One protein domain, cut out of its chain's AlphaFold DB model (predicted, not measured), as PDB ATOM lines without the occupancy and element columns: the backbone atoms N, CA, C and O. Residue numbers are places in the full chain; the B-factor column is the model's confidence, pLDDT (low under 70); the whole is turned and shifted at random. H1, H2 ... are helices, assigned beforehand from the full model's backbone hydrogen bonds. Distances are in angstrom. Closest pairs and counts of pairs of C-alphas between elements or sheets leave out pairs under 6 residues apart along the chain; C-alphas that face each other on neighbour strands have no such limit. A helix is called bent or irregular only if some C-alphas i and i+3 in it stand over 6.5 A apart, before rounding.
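Overview. This is residues 4 to 87 of the 167 residues of an uncharacterized protein of Leptolyngbya sp. Heron Island J (UniProt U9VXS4). The longest helix, H3, is sharply bent into a V of two arms, H3a and H3b, which stand at 49 degrees and run opposite ways, and the second arm, H3b, makes a helical hairpin with H4. H2 crosses H3a and also packs with part of its length on H4; short H1 sits at the start of H2. The printed part has 84 residues with four named helices, H1 to H4 in chain order, and no named strand: all helix, with mostly crossed packing. It is compact, with a radius of gyration of the C-alphas of 12.2 A and spans of 36 by 25 by 22 A.

Arrangement. H3, residues 37 to 64, was assigned as one helix by its hydrogen bonds but is bent: C-alphas 48 and 51 are 9.6 A apart. Its arms, H3a (37 to 48) and H3b (51 to 64), touch, closest at the C-alphas of Trp 45 and Val 54, 5.3 A, at a steep tilt of 49 degrees, opposite ways. H3b and H4 (69 to 85) touch in the hairpin at a shallow tilt of 17 degrees, closest at the C-alphas of Met 62 and Thr 72, 6.9 A. H2 (12 to 28) touches H3a at a steep tilt of 54 degrees, the same way, closest at the C-alphas of Ala 23 and Arg 43, 4.8 A. Residues 13 to 20 of H2 touch residues 75 to 82 of H4, closest at the C-alphas of Lys 17 and Leu 82, 6.9 A; the tilt of 37 degrees is only just steep. H1 (4 to 7) touches H2 only at the corner, closest at the C-alphas of Tyr 6 and Trp 12, 5.9 A, and only just touches H3b, with 3 pairs of C-alphas within 8 A, closest at Ile 4 and Gln 61, 6.7 A. H2 and H3b are apart. In H2, H3a, H3b and H4 every O i to N i+4 pair is within hydrogen-bond range; H1 is too short for such a pair.

Along the chain. H3b measures 19.9 A and H3a 16.5 A; H3a begins at C-alpha 37 (-22.127, -6.077, 89.118). H2 measures 24.3 A, H4 24.4 A and H1 4.9 A. H1 begins at C-alpha 4 (-15.065, -3.824, 82.092), and H4 ends at C-alpha 85 (-31.378, -4.348, 67.747).

Size, cuts and confidence. The C-alphas farthest apart, of Lys 29 and Ser 68, are 36.2 A apart. The printed part has no cut and no long link. Confidence is low, under 70, at residues 32 to 34.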
ATOM      1  N   ILE A   4     -16.348  -4.012  82.775       94.19
ATOM      2  CA  ILE A   4     -15.065  -3.824  82.092       94.19
ATOM      3  C   ILE A   4     -14.106  -5.005  82.265       94.19
ATOM      4  O   ILE A   4     -13.410  -5.347  81.320       94.19
ATOM      5  N   GLU A   5     -14.107  -5.663  83.428       91.56
ATOM      6  CA  GLU A   5     -13.267  -6.844  83.681       91.56
ATOM      7  C   GLU A   5     -13.616  -7.989  82.738       91.56
ATOM      8  O   GLU A   5     -12.732  -8.645  82.204       91.56
ATOM      9  N   TYR A   6     -14.904  -8.196  82.465       92.31
ATOM     10  CA  TYR A   6     -15.305  -9.198  81.487       92.31
ATOM     11  C   TYR A   6     -14.923  -8.820  80.057       92.31
ATOM     12  O   TYR A   6     -14.648  -9.708  79.252       92.31
ATOM     13  N   LEU A   7     -14.901  -7.524  79.734       93.94
ATOM     14  CA  LEU A   7     -14.590  -7.062  78.383       93.94
ATOM     15  C   LEU A   7     -13.111  -7.238  77.996       93.94
ATOM     16  O   LEU A   7     -12.769  -7.113  76.822       93.94
ATOM     17  N   GLU A   8     -12.245  -7.556  78.960       91.25
ATOM     18  CA  GLU A   8     -10.832  -7.890  78.729       91.25
ATOM     19  C   GLU A   8     -10.633  -9.319  78.201       91.25
ATOM     20  O   GLU A   8      -9.580  -9.624  77.641       91.25
ATOM     21  N   HIS A   9     -11.627 -10.195  78.360       91.81
ATOM     22  CA  HIS A   9     -11.534 -11.614  78.021       91.81
ATOM     23  C   HIS A   9     -12.113 -11.934  76.635       91.81
ATOM     24  O   HIS A   9     -12.886 -11.169  76.066       91.81
ATOM     25  N   ASP A  10     -11.769 -13.100  76.081       86.94
ATOM     26  CA  ASP A  10     -12.119 -13.464  74.699       86.94
ATOM     27  C   ASP A  10     -13.631 -13.589  74.440       86.94
ATOM     28  O   ASP A  10     -14.081 -13.364  73.320       86.94
ATOM     29  N   ASN A  11     -14.434 -13.876  75.468       91.31
ATOM     30  CA  ASN A  11     -15.893 -14.003  75.371       91.31
ATOM     31  C   ASN A  11     -16.657 -12.685  75.611       91.31
ATOM     32  O   ASN A  11     -17.854 -12.704  75.910       91.31
ATOM     33  N   TRP A  12     -15.987 -11.537  75.499       94.94
ATOM     34  CA  TRP A  12     -16.547 -10.224  75.828       94.94
ATOM     35  C   TRP A  12     -17.848  -9.876  75.083       94.94
ATOM     36  O   TRP A  12     -18.695  -9.203  75.667       94.94
ATOM     37  N   GLN A  13     -18.040 -10.328  73.836       96.62
ATOM     38  CA  GLN A  13     -19.238 -10.015  73.034       96.62
ATOM     39  C   GLN A  13     -20.510 -10.566  73.680       96.62
ATOM     40  O   GLN A  13     -21.468  -9.827  73.911       96.62
ATOM     41  N   ASP A  14     -20.492 -11.849  74.045       95.19
ATOM     42  CA  ASP A  14     -21.625 -12.505  74.699       95.19
ATOM     43  C   ASP A  14     -21.921 -11.871  76.056       95.19
ATOM     44  O   ASP A  14     -23.082 -11.707  76.438       95.19
ATOM     45  N   VAL A  15     -20.874 -11.473  76.784       93.50
ATOM     46  CA  VAL A  15     -21.037 -10.810  78.076       93.50
ATOM     47  C   VAL A  15     -21.636  -9.415  77.907       93.50
ATOM     48  O   VAL A  15     -22.555  -9.069  78.653       93.50
ATOM     49  N   LEU A  16     -21.166  -8.629  76.937       96.25
ATOM     50  CA  LEU A  16     -21.705  -7.303  76.647       96.25
ATOM     51  C   LEU A  16     -23.184  -7.397  76.272       96.25
ATOM     52  O   LEU A  16     -24.019  -6.772  76.925       96.25
ATOM     53  N   LYS A  17     -23.509  -8.250  75.296       96.81
ATOM     54  CA  LYS A  17     -24.879  -8.504  74.845       96.81
ATOM     55  C   LYS A  17     -25.784  -8.934  75.994       96.81
ATOM     56  O   LYS A  17     -26.822  -8.320  76.221       96.81
ATOM     57  N   ARG A  18     -25.379  -9.956  76.752       95.06
ATOM     58  CA  ARG A  18     -26.187 -10.499  77.849       95.06
ATOM     59  C   ARG A  18     -26.465  -9.451  78.921       95.06
ATOM     60  O   ARG A  18     -27.595  -9.351  79.383       95.06
ATOM     61  N   ASN A  19     -25.456  -8.692  79.353       94.56
ATOM     62  CA  ASN A  19     -25.668  -7.683  80.397       94.56
ATOM     63  C   ASN A  19     -26.465  -6.481  79.878       94.56
ATOM     64  O   ASN A  19     -27.219  -5.899  80.652       94.56
ATOM     65  N   PHE A  20     -26.344  -6.141  78.593       95.75
ATOM     66  CA  PHE A  20     -27.178  -5.129  77.951       95.75
ATOM     67  C   PHE A  20     -28.657  -5.537  77.948       95.75
ATOM     68  O   PHE A  20     -29.488  -4.817  78.496       95.75
ATOM     69  N   GLU A  21     -28.975  -6.724  77.425       95.00
ATOM     70  CA  GLU A  21     -30.349  -7.248  77.360       95.00
ATOM     71  C   GLU A  21     -30.949  -7.420  78.777       95.00
ATOM     72  O   GLU A  21     -32.068  -6.983  79.038       95.00
ATOM     73  N   LEU A  22     -30.179  -7.946  79.743       93.12
ATOM     74  CA  LEU A  22     -30.625  -8.060  81.142       93.12
ATOM     75  C   LEU A  22     -30.872  -6.701  81.811       93.12
ATOM     76  O   LEU A  22     -31.798  -6.576  82.615       93.12
ATOM     77  N   ALA A  23     -30.060  -5.685  81.509       94.19
ATOM     78  CA  ALA A  23     -30.243  -4.351  82.066       94.19
ATOM     79  C   ALA A  23     -31.529  -3.694  81.547       94.19
ATOM     80  O   ALA A  23     -32.261  -3.101  82.341       94.19
ATOM     81  N   LEU A  24     -31.839  -3.835  80.253       93.88
ATOM     82  CA  LEU A  24     -33.093  -3.334  79.680       93.88
ATOM     83  C   LEU A  24     -34.314  -4.019  80.297       93.88
ATOM     84  O   LEU A  24     -35.266  -3.346  80.693       93.88
ATOM     85  N   ASP A  25     -34.262  -5.339  80.457       92.75
ATOM     86  CA  ASP A  25     -35.325  -6.107  81.105       92.75
ATOM     87  C   ASP A  25     -35.549  -5.688  82.561       92.75
ATOM     88  O   ASP A  25     -36.695  -5.565  83.008       92.75
ATOM     89  N   ALA A  26     -34.466  -5.457  83.306       91.06
ATOM     90  CA  ALA A  26     -34.537  -4.994  84.686       91.06
ATOM     91  C   ALA A  26     -35.177  -3.599  84.781       91.06
ATOM     92  O   ALA A  26     -36.035  -3.375  85.638       91.06
ATOM     93  N   LEU A  27     -34.810  -2.683  83.877       91.25
ATOM     94  CA  LEU A  27     -35.417  -1.352  83.788       91.25
ATOM     95  C   LEU A  27     -36.910  -1.443  83.451       91.25
ATOM     96  O   LEU A  27     -37.725  -0.817  84.127       91.25
ATOM     97  N   ALA A  28     -37.286  -2.277  82.479       89.56
ATOM     98  CA  ALA A  28     -38.675  -2.428  82.045       89.56
ATOM     99  C   ALA A  28     -39.581  -2.971  83.157       89.56
ATOM    100  O   ALA A  28     -40.711  -2.517  83.332       89.56
ATOM    101  N   LYS A  29     -39.075  -3.921  83.948       87.56
ATOM    102  CA  LYS A  29     -39.819  -4.543  85.055       87.56
ATOM    103  C   LYS A  29     -39.767  -3.727  86.349       87.56
ATOM    104  O   LYS A  29     -40.411  -4.118  87.321       87.56
ATOM    105  N   LYS A  30     -38.995  -2.630  86.384       78.00
ATOM    106  CA  LYS A  30     -38.597  -1.924  87.618       78.00
ATOM    107  C   LYS A  30     -38.066  -2.902  88.674       78.00
ATOM    108  O   LYS A  30     -38.289  -2.731  89.873       78.00
ATOM    109  N   ASP A  31     -37.402  -3.962  88.215       72.31
ATOM    110  CA  ASP A  31     -36.905  -5.018  89.082       72.31
ATOM    111  C   ASP A  31     -35.501  -4.646  89.561       72.31
ATOM    112  O   ASP A  31     -34.501  -4.745  88.842       72.31
ATOM    113  N   TYR A  32     -35.441  -4.164  90.801       66.38
ATOM    114  CA  TYR A  32     -34.201  -3.773  91.468       66.38
ATOM    115  C   TYR A  32     -33.537  -4.929  92.228       66.38
ATOM    116  O   TYR A  32     -32.618  -4.691  93.014       66.38
ATOM    117  N   ARG A  33     -33.974  -6.180  92.016       62.00
ATOM    118  CA  ARG A  33     -33.344  -7.356  92.634       62.00
ATOM    119  C   ARG A  33     -31.869  -7.505  92.239       62.00
ATOM    120  O   ARG A  33     -31.394  -6.932  91.261       62.00
ATOM    121  N   ILE A  34     -31.161  -8.289  93.056       61.25
ATOM    122  CA  ILE A  34     -29.715  -8.548  92.998       61.25
ATOM    123  C   ILE A  34     -29.332  -9.094  91.615       61.25
ATOM    124  O   ILE A  34     -29.667 -10.230  91.277       61.25
ATOM    125  N   GLY A  35     -28.627  -8.278  90.832       70.44
ATOM    126  CA  GLY A  35     -28.014  -8.661  89.564       70.44
ATOM    127  C   GLY A  35     -26.516  -8.921  89.697       70.44
ATOM    128  O   GLY A  35     -25.945  -8.907  90.788       70.44
ATOM    129  N   SER A  36     -25.853  -9.171  88.565       85.00
ATOM    130  CA  SER A  36     -24.389  -9.135  88.526       85.00
ATOM    131  C   SER A  36     -23.914  -7.676  88.581       85.00
ATOM    132  O   SER A  36     -24.579  -6.789  88.050       85.00
ATOM    133  N   SER A  37     -22.725  -7.424  89.137       87.81
ATOM    134  CA  SER A  37     -22.127  -6.077  89.118       87.81
ATOM    135  C   SER A  37     -22.002  -5.505  87.698       87.81
ATOM    136  O   SER A  37     -22.174  -4.308  87.515       87.81
ATOM    137  N   ALA A  38     -21.752  -6.348  86.692       90.88
ATOM    138  CA  ALA A  38     -21.696  -5.935  85.289       90.88
ATOM    139  C   ALA A  38     -23.060  -5.481  84.737       90.88
ATOM    140  O   ALA A  38     -23.136  -4.523  83.970       90.88
ATOM    141  N   MET A  39     -24.141  -6.155  85.137       92.50
ATOM    142  CA  MET A  39     -25.505  -5.750  84.799       92.50
ATOM    143  C   MET A  39     -25.877  -4.448  85.520       92.50
ATOM    144  O   MET A  39     -26.500  -3.575  84.920       92.50
ATOM    145  N   ASP A  40     -25.476  -4.298  86.785       90.56
ATOM    146  CA  ASP A  40     -25.740  -3.094  87.575       90.56
ATOM    147  C   ASP A  40     -25.024  -1.856  87.023       90.56
ATOM    148  O   ASP A  40     -25.637  -0.788  86.960       90.56
ATOM    149  N   ASP A  41     -23.777  -2.007  86.561       91.69
ATOM    150  CA  ASP A  41     -23.042  -0.966  85.833       91.69
ATOM    151  C   ASP A  41     -23.853  -0.485  84.620       91.69
ATOM    152  O   ASP A  41     -24.184   0.698  84.508       91.69
ATOM    153  N   MET A  42     -24.243  -1.423  83.749       94.12
ATOM    154  CA  MET A  42     -25.000  -1.137  82.529       94.12
ATOM    155  C   MET A  42     -26.343  -0.465  82.832       94.12
ATOM    156  O   MET A  42     -26.668   0.578  82.262       94.12
ATOM    157  N   ARG A  43     -27.110  -1.026  83.774       93.12
ATOM    158  CA  ARG A  43     -28.415  -0.503  84.200       93.12
ATOM    159  C   ARG A  43     -28.304   0.923  84.728       93.12
ATOM    160  O   ARG A  43     -29.095   1.783  84.346       93.12
ATOM    161  N   SER A  44     -27.329   1.171  85.600       92.00
ATOM    162  CA  SER A  44     -27.090   2.493  86.178       92.00
ATOM    163  C   SER A  44     -26.791   3.515  85.083       92.00
ATOM    164  O   SER A  44     -27.441   4.559  85.013       92.00
ATOM    165  N   TRP A  45     -25.882   3.195  84.161       94.12
ATOM    166  CA  TRP A  45     -25.522   4.106  83.075       94.12
ATOM    167  C   TRP A  45     -26.695   4.385  82.135       94.12
ATOM    168  O   TRP A  45     -26.942   5.553  81.830       94.12
ATOM    169  N   LEU A  46     -27.458   3.352  81.762       93.00
ATOM    170  CA  LEU A  46     -28.671   3.488  80.954       93.00
ATOM    171  C   LEU A  46     -29.704   4.402  81.626       93.00
ATOM    172  O   LEU A  46     -30.187   5.334  80.993       93.00
ATOM    173  N   SER A  47     -30.009   4.194  82.909       90.50
ATOM    174  CA  SER A  47     -31.001   5.023  83.614       90.50
ATOM    175  C   SER A  47     -30.604   6.503  83.710       90.50
ATOM    176  O   SER A  47     -31.460   7.382  83.632       90.50
ATOM    177  N   ILE A  48     -29.304   6.792  83.846       88.06
ATOM    178  CA  ILE A  48     -28.794   8.151  84.080       88.06
ATOM    179  C   ILE A  48     -28.705   8.966  82.785       88.06
ATOM    180  O   ILE A  48     -28.923  10.178  82.819       88.06
ATOM    181  N   GLY A  49     -28.348   8.339  81.663       85.00
ATOM    182  CA  GLY A  49     -28.139   9.062  80.406       85.00
ATOM    183  C   GLY A  49     -28.038   8.165  79.180       85.00
ATOM    184  O   GLY A  49     -27.225   8.439  78.295       85.00
ATOM    185  N   GLY A  50     -28.791   7.065  79.177       90.94
ATOM    186  CA  GLY A  50     -28.971   6.201  78.019       90.94
ATOM    187  C   GLY A  50     -27.676   5.622  77.451       90.94
ATOM    188  O   GLY A  50     -26.680   5.410  78.150       90.94
ATOM    189  N   ILE A  51     -27.701   5.357  76.145       92.25
ATOM    190  CA  ILE A  51     -26.581   4.759  75.407       92.25
ATOM    191  C   ILE A  51     -25.348   5.660  75.423       92.25
ATOM    192  O   ILE A  51     -24.228   5.168  75.542       92.25
ATOM    193  N   SER A  52     -25.528   6.977  75.383       89.00
ATOM    194  CA  SER A  52     -24.420   7.936  75.394       89.00
ATOM    195  C   SER A  52     -23.619   7.843  76.683       89.00
ATOM    196  O   SER A  52     -22.386   7.802  76.655       89.00
ATOM    197  N   ARG A  53     -24.308   7.697  77.824       91.94
ATOM    198  CA  ARG A  53     -23.652   7.456  79.110       91.94
ATOM    199  C   ARG A  53     -22.928   6.114  79.130       91.94
ATOM    200  O   ARG A  53     -21.802   6.064  79.621       91.94
ATOM    201  N   VAL A  54     -23.527   5.054  78.585       94.25
ATOM    202  CA  VAL A  54     -22.876   3.735  78.463       94.25
ATOM    203  C   VAL A  54     -21.589   3.842  77.641       94.25
ATOM    204  O   VAL A  54     -20.526   3.448  78.119       94.25
ATOM    205  N   LYS A  55     -21.658   4.443  76.447       94.38
ATOM    206  CA  LYS A  55     -20.519   4.633  75.538       94.38
ATOM    207  C   LYS A  55     -19.400   5.438  76.198       94.38
ATOM    208  O   LYS A  55     -18.242   5.026  76.172       94.38
ATOM    209  N   MET A  56     -19.742   6.549  76.852       94.44
ATOM    210  CA  MET A  56     -18.780   7.379  77.577       94.44
ATOM    211  C   MET A  56     -18.073   6.587  78.689       94.44
ATOM    212  O   MET A  56     -16.844   6.569  78.740       94.44
ATOM    213  N   ARG A  57     -18.826   5.881  79.546       96.06
ATOM    214  CA  ARG A  57     -18.260   5.117  80.673       96.06
ATOM    215  C   ARG A  57     -17.404   3.944  80.212       96.06
ATOM    216  O   ARG A  57     -16.329   3.736  80.771       96.06
ATOM    217  N   LEU A  58     -17.829   3.226  79.175       96.19
ATOM    218  CA  LEU A  58     -17.028   2.163  78.575       96.19
ATOM    219  C   LEU A  58     -15.710   2.709  78.021       96.19
ATOM    220  O   LEU A  58     -14.657   2.162  78.333       96.19
ATOM    221  N   ASN A  59     -15.733   3.813  77.271       96.75
ATOM    222  CA  ASN A  59     -14.516   4.409  76.716       96.75
ATOM    223  C   ASN A  59     -13.560   4.930  77.803       96.75
ATOM    224  O   ASN A  59     -12.351   4.721  77.704       96.75
ATOM    225  N   GLU A  60     -14.082   5.552  78.866       96.88
ATOM    226  CA  GLU A  60     -13.287   5.938  80.040       96.88
ATOM    227  C   GLU A  60     -12.587   4.724  80.663       96.88
ATOM    228  O   GLU A  60     -11.375   4.746  80.892       96.88
ATOM    229  N   GLN A  61     -13.336   3.648  80.908       96.50
ATOM    230  CA  GLN A  61     -12.820   2.448  81.559       96.50
ATOM    231  C   GLN A  61     -11.829   1.682  80.670       96.50
ATOM    232  O   GLN A  61     -10.760   1.302  81.147       96.50
ATOM    233  N   MET A  62     -12.119   1.524  79.376       97.25
ATOM    234  CA  MET A  62     -11.211   0.910  78.399       97.25
ATOM    235  C   MET A  62      -9.896   1.687  78.285       97.25
ATOM    236  O   MET A  62      -8.823   1.082  78.247       97.25
ATOM    237  N   LYS A  63      -9.950   3.027  78.317       96.31
ATOM    238  CA  LYS A  63      -8.753   3.880  78.339       96.31
ATOM    239  C   LYS A  63      -7.929   3.668  79.608       96.31
ATOM    240  O   LYS A  63      -6.713   3.510  79.519       96.31
ATOM    241  N   MET A  64      -8.568   3.646  80.781       96.25
ATOM    242  CA  MET A  64      -7.878   3.408  82.058       96.25
ATOM    243  C   MET A  64      -7.204   2.034  82.096       96.25
ATOM    244  O   MET A  64      -6.078   1.912  82.580       96.25
ATOM    245  N   ARG A  65      -7.870   1.017  81.544       94.81
ATOM    246  CA  ARG A  65      -7.373  -0.361  81.478       94.81
ATOM    247  C   ARG A  65      -6.466  -0.652  80.281       94.81
ATOM    248  O   ARG A  65      -5.939  -1.750  80.172       94.81
ATOM    249  N   ARG A  66      -6.210   0.346  79.426       95.50
ATOM    250  CA  ARG A  66      -5.313   0.258  78.260       95.50
ATOM    251  C   ARG A  66      -5.720  -0.832  77.265       95.50
ATOM    252  O   ARG A  66      -4.872  -1.562  76.756       95.50
ATOM    253  N   PHE A  67      -7.013  -0.916  76.967       97.06
ATOM    254  CA  PHE A  67      -7.499  -1.758  75.879       97.06
ATOM    255  C   PHE A  67      -6.805  -1.368  74.570       97.06
ATOM    256  O   PHE A  67      -6.543  -0.188  74.318       97.06
ATOM    257  N   SER A  68      -6.542  -2.353  73.713       96.50
ATOM    258  CA  SER A  68      -6.053  -2.089  72.359       96.50
ATOM    259  C   SER A  68      -7.060  -1.226  71.578       96.50
ATOM    260  O   SER A  68      -8.275  -1.394  71.789       96.50
ATOM    261  N   PRO A  69      -6.611  -0.362  70.650       95.94
ATOM    262  CA  PRO A  69      -7.502   0.394  69.772       95.94
ATOM    263  C   PRO A  69      -8.517  -0.494  69.041       95.94
ATOM    264  O   PRO A  69      -9.698  -0.164  68.992       95.94
ATOM    265  N   GLU A  70      -8.092  -1.665  68.565       96.88
ATOM    266  CA  GLU A  70      -8.927  -2.615  67.827       96.88
ATOM    267  C   GLU A  70     -10.061  -3.162  68.705       96.88
ATOM    268  O   GLU A  70     -11.226  -3.145  68.306       96.88
ATOM    269  N   ARG A  71      -9.747  -3.583  69.939       96.06
ATOM    270  CA  ARG A  71     -10.757  -4.024  70.919       96.06
ATOM    271  C   ARG A  71     -11.732  -2.901  71.277       96.06
ATOM    272  O   ARG A  71     -12.926  -3.153  71.379       96.06
ATOM    273  N   THR A  72     -11.236  -1.675  71.437       96.25
ATOM    274  CA  THR A  72     -12.072  -0.502  71.737       96.25
ATOM    275  C   THR A  72     -13.065  -0.233  70.608       96.25
ATOM    276  O   THR A  72     -14.251  -0.017  70.863       96.25
ATOM    277  N   VAL A  73     -12.607  -0.283  69.354       97.19
ATOM    278  CA  VAL A  73     -13.472  -0.139  68.175       97.19
ATOM    279  C   VAL A  73     -14.507  -1.261  68.124       97.19
ATOM    280  O   VAL A  73     -15.694  -0.973  67.997       97.19
ATOM    281  N   ALA A  74     -14.088  -2.516  68.308       97.62
ATOM    282  CA  ALA A  74     -14.990  -3.665  68.274       97.62
ATOM    283  C   ALA A  74     -16.095  -3.582  69.344       97.62
ATOM    284  O   ALA A  74     -17.260  -3.832  69.046       97.62
ATOM    285  N   ILE A  75     -15.759  -3.174  70.573       97.19
ATOM    286  CA  ILE A  75     -16.740  -2.998  71.657       97.19
ATOM    287  C   ILE A  75     -17.752  -1.900  71.323       97.19
ATOM    288  O   ILE A  75     -18.946  -2.075  71.559       97.19
ATOM    289  N   ASN A  76     -17.299  -0.778  70.757       96.50
ATOM    290  CA  ASN A  76     -18.201   0.301  70.354       96.50
ATOM    291  C   ASN A  76     -19.126  -0.123  69.199       96.50
ATOM    292  O   ASN A  76     -20.314   0.186  69.240       96.50
ATOM    293  N   GLN A  77     -18.618  -0.873  68.218       96.50
ATOM    294  CA  GLN A  77     -19.425  -1.414  67.115       96.50
ATOM    295  C   GLN A  77     -20.478  -2.419  67.603       96.50
ATOM    296  O   GLN A  77     -21.624  -2.403  67.147       96.50
ATOM    297  N   GLU A  78     -20.119  -3.275  68.562       97.31
ATOM    298  CA  GLU A  78     -21.069  -4.198  69.188       97.31
ATOM    299  C   GLU A  78     -22.147  -3.425  69.964       97.31
ATOM    300  O   GLU A  78     -23.332  -3.714  69.823       97.31
ATOM    301  N   LEU A  79     -21.776  -2.387  70.723       95.94
ATOM    302  CA  LEU A  79     -22.741  -1.533  71.424       95.94
ATOM    303  C   LEU A  79     -23.717  -0.841  70.457       95.94
ATOM    304  O   LEU A  79     -24.915  -0.767  70.737       95.94
ATOM    305  N   GLU A  80     -23.228  -0.351  69.318       92.69
ATOM    306  CA  GLU A  80     -24.064   0.245  68.268       92.69
ATOM    307  C   GLU A  80     -25.028  -0.792  67.675       92.69
ATOM    308  O   GLU A  80     -26.226  -0.525  67.552       92.69
ATOM    309  N   THR A  81     -24.546  -2.010  67.420       95.12
ATOM    310  CA  THR A  81     -25.374  -3.135  66.954       95.12
ATOM    311  C   THR A  81     -26.475  -3.478  67.963       95.12
ATOM    312  O   THR A  81     -27.644  -3.616  67.593       95.12
ATOM    313  N   LEU A  82     -26.135  -3.563  69.252       96.06
ATOM    314  CA  LEU A  82     -27.093  -3.826  70.329       96.06
ATOM    315  C   LEU A  82     -28.115  -2.697  70.484       96.06
ATOM    316  O   LEU A  82     -29.289  -2.973  70.730       96.06
ATOM    317  N   THR A  83     -27.690  -1.447  70.305       91.75
ATOM    318  CA  THR A  83     -28.576  -0.277  70.351       91.75
ATOM    319  C   THR A  83     -29.628  -0.350  69.252       91.75
ATOM    320  O   THR A  83     -30.813  -0.199  69.535       91.75
ATOM    321  N   GLN A  84     -29.222  -0.655  68.016       88.88
ATOM    322  CA  GLN A  84     -30.168  -0.789  66.905       88.88
ATOM    323  C   GLN A  84     -31.104  -1.985  67.089       88.88
ATOM    324  O   GLN A  84     -32.310  -1.860  66.893       88.88
ATOM    325  N   LYS A  85     -30.577  -3.135  67.528       93.25
ATOM    326  CA  LYS A  85     -31.378  -4.348  67.747       93.25
ATOM    327  C   LYS A  85     -32.455  -4.166  68.826       93.25
ATOM    328  O   LYS A  85     -33.514  -4.775  68.729       93.25
ATOM    329  N   ASN A  86     -32.184  -3.359  69.852       92.19
ATOM    330  CA  ASN A  86     -33.085  -3.151  70.991       92.19
ATOM    331  C   ASN A  86     -33.724  -1.751  70.995       92.19
ATOM    332  O   ASN A  86     -34.148  -1.265  72.046       92.19
ATOM    333  N   ARG A  87     -33.783  -1.098  69.828       86.88
ATOM    334  CA  ARG A  87     -34.277   0.274  69.668       86.88
ATOM    335  C   ARG A  87     -35.663   0.464  70.281       86.88
ATOM    336  O   ARG A  87     -35.836   1.357  71.101       86.88
TER     337      ARG A  87